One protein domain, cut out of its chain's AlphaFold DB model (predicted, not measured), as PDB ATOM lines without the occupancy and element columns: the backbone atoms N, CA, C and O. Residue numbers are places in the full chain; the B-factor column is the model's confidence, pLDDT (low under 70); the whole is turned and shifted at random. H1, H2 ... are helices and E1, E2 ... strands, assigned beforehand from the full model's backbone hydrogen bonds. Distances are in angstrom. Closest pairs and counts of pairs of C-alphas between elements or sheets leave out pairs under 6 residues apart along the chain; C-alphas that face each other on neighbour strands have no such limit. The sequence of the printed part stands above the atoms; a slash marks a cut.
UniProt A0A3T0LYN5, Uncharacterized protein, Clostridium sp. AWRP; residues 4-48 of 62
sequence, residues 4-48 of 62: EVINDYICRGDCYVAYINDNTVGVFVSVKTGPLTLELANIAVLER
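Overview. This is residues 4 to 48 of the 62 residues of an uncharacterized protein of Clostridium sp. AWRP (UniProt A0A3T0LYN5). A long, twisted ribbon of three antiparallel strands, in the order E1, E2, E3, has one short helix, H1, standing on one face near one end. The printed part has 45 residues, in chain order H1, E1, E2, E3, mixed in class. It is loose, with a radius of gyration of the C-alphas of 11.9 A, spanning 35 by 25 by 16 A.

Arrangement. E1, residues 13 to 20, E2, residues 23 to 32, and E3, residues 38 to 45, form a meander, each strand the antiparallel neighbour of the one before, in two hairpins. Within hydrogen-bond range are N 16 and O 28 at 2.9 A, and N 29 and O 42 at 2.9 A. H1, residues 4 to 12, is on the sheet at a height of 9.2 A, and only just stands up from it, rising 42 degrees. The closest C-alphas of H1 and E2, Arg 12 and Val 31, are 6.3 A apart. In H1, 4 of 5 O i to N i+4 pairs are within range.

Along the chain. E2 measures 27.6 A and bends by 50 degrees at residue 26; E1 measures 23.1 A, E3 20.0 A, H1 12.8 A. C-alpha 4 is at (32.196, 37.936, 33.080), C-alpha 45 at (13.172, 40.026, 25.352).

Size, cuts and confidence. The C-alphas farthest apart, Pro 35 and Arg 48, are 36.4 A apart. The printed part has no cut, its three links are tight, and no printed residue is under 70 in pLDDT.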
ATOM      1  N   GLU A   4      31.448  37.026  32.204       86.56
ATOM      2  CA  GLU A   4      32.196  37.936  33.080       86.56
ATOM      3  C   GLU A   4      31.667  39.376  33.017       86.56
ATOM      4  O   GLU A   4      31.479  40.006  34.051       86.56
ATOM      5  N   VAL A   5      31.335  39.862  31.816       84.75
ATOM      6  CA  VAL A   5      30.763  41.204  31.616       84.75
ATOM      7  C   VAL A   5      29.346  41.278  32.184       84.75
ATOM      8  O   VAL A   5      28.987  42.272  32.800       84.75
ATOM      9  N   ILE A   6      28.561  40.206  32.021       85.19
ATOM     10  CA  ILE A   6      27.210  40.104  32.591       85.19
ATOM     11  C   ILE A   6      27.261  40.198  34.118       85.19
ATOM     12  O   ILE A   6      26.462  40.898  34.733       85.19
ATOM     13  N   ASN A   7      28.218  39.504  34.729       86.62
ATOM     14  CA  ASN A   7      28.356  39.469  36.177       86.62
ATOM     15  C   ASN A   7      28.728  40.841  36.763       86.62
ATOM     16  O   ASN A   7      28.246  41.182  37.836       86.62
ATOM     17  N   ASP A   8      29.534  41.640  36.055       86.38
ATOM     18  CA  ASP A   8      29.906  42.989  36.506       86.38
ATOM     19  C   ASP A   8      28.681  43.900  36.661       86.38
ATOM     20  O   ASP A   8      28.436  44.439  37.743       86.38
ATOM     21  N   TYR A   9      27.864  44.034  35.610       82.50
ATOM     22  CA  TYR A   9      26.720  44.944  35.661       82.50
ATOM     23  C   TYR A   9      25.542  44.401  36.478       82.50
ATOM     24  O   TYR A   9      24.767  45.202  36.993       82.50
ATOM     25  N   ILE A  10      25.409  43.078  36.657       86.25
ATOM     26  CA  ILE A  10      24.405  42.506  37.573       86.25
ATOM     27  C   ILE A  10      24.767  42.796  39.033       86.25
ATOM     28  O   ILE A  10      23.884  43.120  39.816       86.25
ATOM     29  N   CYS A  11      26.046  42.718  39.411       87.69
ATOM     30  CA  CYS A  11      26.469  43.013  40.783       87.69
ATOM     31  C   CYS A  11      26.362  44.505  41.140       87.69
ATOM     32  O   CYS A  11      26.227  44.852  42.311       87.69
ATOM     33  N   ARG A  12      26.476  45.391  40.146       87.75
ATOM     34  CA  ARG A  12      26.495  46.852  40.331       87.75
ATOM     35  C   ARG A  12      25.145  47.522  40.095       87.75
ATOM     36  O   ARG A  12      24.993  48.699  40.420       87.75
ATOM     37  N   GLY A  13      24.217  46.812  39.469       88.38
ATOM     38  CA  GLY A  13      22.935  47.333  39.027       88.38
ATOM     39  C   GLY A  13      21.747  46.611  39.644       88.38
ATOM     40  O   GLY A  13      21.876  45.587  40.305       88.38
ATOM     41  N   ASP A  14      20.572  47.153  39.366       92.06
ATOM     42  CA  ASP A  14      19.294  46.534  39.677       92.06
ATOM     43  C   ASP A  14      18.829  45.719  38.463       92.06
ATOM     44  O   ASP A  14      18.786  46.221  37.335       92.06
ATOM     45  N   CYS A  15      18.498  44.447  38.690       92.94
ATOM     46  CA  CYS A  15      17.996  43.537  37.665       92.94
ATOM     47  C   CYS A  15      16.475  43.419  37.774       92.94
ATOM     48  O   CYS A  15      15.947  43.042  38.821       92.94
ATOM     49  N   TYR A  16      15.780  43.702  36.678       93.75
ATOM     50  CA  TYR A  16      14.329  43.649  36.590       93.75
ATOM     51  C   TYR A  16      13.909  42.581  35.593       93.75
ATOM     52  O   TYR A  16      14.443  42.497  34.485       93.75
ATOM     53  N   VAL A  17      12.916  41.788  35.980       93.31
ATOM     54  CA  VAL A  17      12.389  40.691  35.170       93.31
ATOM     55  C   VAL A  17      10.954  41.014  34.778       93.31
ATOM     56  O   VAL A  17      10.136  41.380  35.622       93.31
ATOM     57  N   ALA A  18      10.653  40.898  33.487       92.56
ATOM     58  CA  ALA A  18       9.312  41.075  32.954       92.56
ATOM     59  C   ALA A  18       8.595  39.724  32.888       92.56
ATOM     60  O   ALA A  18       9.146  38.753  32.359       92.56
ATOM     61  N   TYR A  19       7.353  39.688  33.373       92.56
ATOM     62  CA  TYR A  19       6.518  38.489  33.404       92.56
ATOM     63  C   TYR A  19       5.210  38.698  32.633       92.56
ATOM     64  O   TYR A  19       4.593  39.757  32.726       92.56
ATOM     65  N   ILE A  20       4.766  37.669  31.907       90.94
ATOM     66  CA  ILE A  20       3.417  37.564  31.328       90.94
ATOM     67  C   ILE A  20       2.852  36.209  31.744       90.94
ATOM     68  O   ILE A  20       3.444  35.181  31.418       90.94
ATOM     69  N   ASN A  21       1.712  36.200  32.440       91.75
ATOM     70  CA  ASN A  21       1.109  34.973  32.982       91.75
ATOM     71  C   ASN A  21       2.148  34.121  33.737       91.75
ATOM     72  O   ASN A  21       2.355  32.960  33.389       91.75
ATOM     73  N   ASP A  22       2.894  34.746  34.655       91.62
ATOM     74  CA  ASP A  22       3.986  34.141  35.442       91.62
ATOM     75  C   ASP A  22       5.190  33.605  34.642       91.62
ATOM     76  O   ASP A  22       6.155  33.103  35.216       91.62
ATOM     77  N   ASN A  23       5.203  33.763  33.316       89.81
ATOM     78  CA  ASN A  23       6.331  33.372  32.479       89.81
ATOM     79  C   ASN A  23       7.279  34.550  32.279       89.81
ATOM     80  O   ASN A  23       6.850  35.631  31.879       89.81
ATOM     81  N   THR A  24       8.574  34.327  32.492       92.50
ATOM     82  CA  THR A  24       9.608  35.320  32.193       92.50
ATOM     83  C   THR A  24       9.671  35.578  30.690       92.50
ATOM     84  O   THR A  24       9.995  34.677  29.918       92.50
ATOM     85  N   VAL A  25       9.402  36.814  30.273       94.44
ATOM     86  CA  VAL A  25       9.408  37.223  28.856       94.44
ATOM     87  C   VAL A  25      10.535  38.179  28.502       94.44
ATOM     88  O   VAL A  25      10.836  38.370  27.325       94.44
ATOM     89  N   GLY A  26      11.190  38.757  29.505       92.25
ATOM     90  CA  GLY A  26      12.315  39.649  29.301       92.25
ATOM     91  C   GLY A  26      13.022  40.000  30.598       92.25
ATOM     92  O   GLY A  26      12.555  39.697  31.695       92.25
ATOM     93  N   VAL A  27      14.170  40.640  30.450       93.44
ATOM     94  CA  VAL A  27      15.004  41.124  31.542       93.44
ATOM     95  C   VAL A  27      15.645  42.435  31.119       93.44
ATOM     96  O   VAL A  27      15.988  42.619  29.949       93.44
ATOM     97  N   PHE A  28      15.844  43.334  32.071       94.31
ATOM     98  CA  PHE A  28      16.727  44.470  31.878       94.31
ATOM     99  C   PHE A  28      17.527  44.762  33.145       94.31
ATOM    100  O   PHE A  28      17.090  44.459  34.253       94.31
ATOM    101  N   VAL A  29      18.715  45.337  32.972       92.38
ATOM    102  CA  VAL A  29      19.596  45.718  34.080       92.38
ATOM    103  C   VAL A  29      19.869  47.207  34.014       92.38
ATOM    104  O   VAL A  29      20.301  47.716  32.977       92.38
ATOM    105  N   SER A  30      19.643  47.892  35.130       91.69
ATOM    106  CA  SER A  30      19.949  49.306  35.267       91.69
ATOM    107  C   SER A  30      21.106  49.549  36.220       91.69
ATOM    108  O   SER A  30      21.090  49.053  37.342       91.69
ATOM    109  N   VAL A  31      22.072  50.367  35.819       92.31
ATOM    110  CA  VAL A  31      23.237  50.716  36.638       92.31
ATOM    111  C   VAL A  31      23.222  52.216  36.903       92.31
ATOM    112  O   VAL A  31      23.087  53.018  35.980       92.31
ATOM    113  N   LYS A  32      23.366  52.626  38.167       89.00
ATOM    114  CA  LYS A  32      23.532  54.047  38.504       89.00
ATOM    115  C   LYS A  32      24.911  54.520  38.059       89.00
ATOM    116  O   LYS A  32      25.925  53.973  38.487       89.00
ATOM    117  N   THR A  33      24.941  55.558  37.234       88.12
ATOM    118  CA  THR A  33      26.184  56.169  36.732       88.12
ATOM    119  C   THR A  33      26.443  57.550  37.335       88.12
ATOM    120  O   THR A  33      27.526  58.101  37.166       88.12
ATOM    121  N   GLY A  34      25.482  58.096  38.087       87.94
ATOM    122  CA  GLY A  34      25.584  59.396  38.741       87.94
ATOM    123  C   GLY A  34      24.422  59.662  39.706       87.94
ATOM    124  O   GLY A  34      23.550  58.808  39.878       87.94
ATOM    125  N   PRO A  35      24.385  60.842  40.349       81.31
ATOM    126  CA  PRO A  35      23.402  61.160  41.390       81.31
ATOM    127  C   PRO A  35      21.947  61.149  40.898       81.31
ATOM    128  O   PRO A  35      21.047  60.881  41.687       81.31
ATOM    129  N   LEU A  36      21.714  61.413  39.607       85.75
ATOM    130  CA  LEU A  36      20.381  61.436  38.985       85.75
ATOM    131  C   LEU A  36      20.358  60.723  37.621       85.75
ATOM    132  O   LEU A  36      19.432  60.914  36.839       85.75
ATOM    133  N   THR A  37      21.388  59.929  37.312       88.38
ATOM    134  CA  THR A  37      21.532  59.255  36.017       88.38
ATOM    135  C   THR A  37      21.624  57.748  36.193       88.38
ATOM    136  O   THR A  37      22.335  57.227  37.058       88.38
ATOM    137  N   LEU A  38      20.887  57.053  35.338       91.06
ATOM    138  CA  LEU A  38      20.775  55.608  35.295       91.06
ATOM    139  C   LEU A  38      21.042  55.170  33.858       91.06
ATOM    140  O   LEU A  38      20.523  55.772  32.919       91.06
ATOM    141  N   GLU A  39      21.853  54.139  33.690       90.56
ATOM    142  CA  GLU A  39      22.168  53.549  32.397       90.56
ATOM    143  C   GLU A  39      21.494  52.185  32.266       90.56
ATOM    144  O   GLU A  39      21.452  51.403  33.218       90.56
ATOM    145  N   LEU A  40      20.978  51.891  31.074       89.44
ATOM    146  CA  LEU A  40      20.447  50.580  30.728       89.44
ATOM    147  C   LEU A  40      21.594  49.695  30.225       89.44
ATOM    148  O   LEU A  40      21.956  49.747  29.051       89.44
ATOM    149  N   ALA A  41      22.174  48.893  31.118       89.50
ATOM    150  CA  ALA A  41      23.361  48.089  30.824       89.50
ATOM    151  C   ALA A  41      23.055  46.874  29.934       89.50
ATOM    152  O   ALA A  41      23.898  46.434  29.152       89.50
ATOM    153  N   ASN A  42      21.851  46.310  30.055       89.62
ATOM    154  CA  ASN A  42      21.383  45.240  29.183       89.62
ATOM    155  C   ASN A  42      19.853  45.214  29.133       89.62
ATOM    156  O   ASN A  42      19.193  45.500  30.133       89.62
ATOM    157  N   ILE A  43      19.299  44.824  27.987       91.31
ATOM    158  CA  ILE A  43      17.880  44.533  27.795       91.31
ATOM    159  C   ILE A  43      17.750  43.341  26.851       91.31
ATOM    160  O   ILE A  43      18.377  43.291  25.794       91.31
ATOM    161  N   ALA A  44      16.940  42.366  27.241       90.94
ATOM    162  CA  ALA A  44      16.651  41.199  26.428       90.94
ATOM    163  C   ALA A  44      15.176  40.826  26.563       90.94
ATOM    164  O   ALA A  44      14.616  40.832  27.656       90.94
ATOM    165  N   VAL A  45      14.560  40.481  25.438       91.38
ATOM    166  CA  VAL A  45      13.172  40.026  25.352       91.38
ATOM    167  C   VAL A  45      13.177  38.722  24.566       91.38
ATOM    168  O   VAL A  45      13.931  38.578  23.604       91.38
ATOM    169  N   LEU A  46      12.358  37.758  24.979       88.12
ATOM    170  CA  LEU A  46      12.139  36.539  24.208       88.12
ATOM    171  C   LEU A  46      11.632  36.912  22.808       88.12
ATOM    172  O   LEU A  46      10.659  37.649  22.679       88.12
ATOM    173  N   GLU A  47      12.259  36.377  21.758       83.88
ATOM    174  CA  GLU A  47      12.009  36.764  20.356       83.88
ATOM    175  C   GLU A  47      10.522  36.729  19.966       83.88
ATOM    176  O   GLU A  47      10.020  37.631  19.299       83.88
ATOM    177  N   ARG A  48       9.779  35.744  20.482       81.25
ATOM    178  CA  ARG A  48       8.327  35.617  20.283       81.25
ATOM    179  C   ARG A  48       7.535  36.856  20.730       81.25
ATOM    180  O   ARG A  48       6.473  37.123  20.182       81.25
TER     181      ARG A  48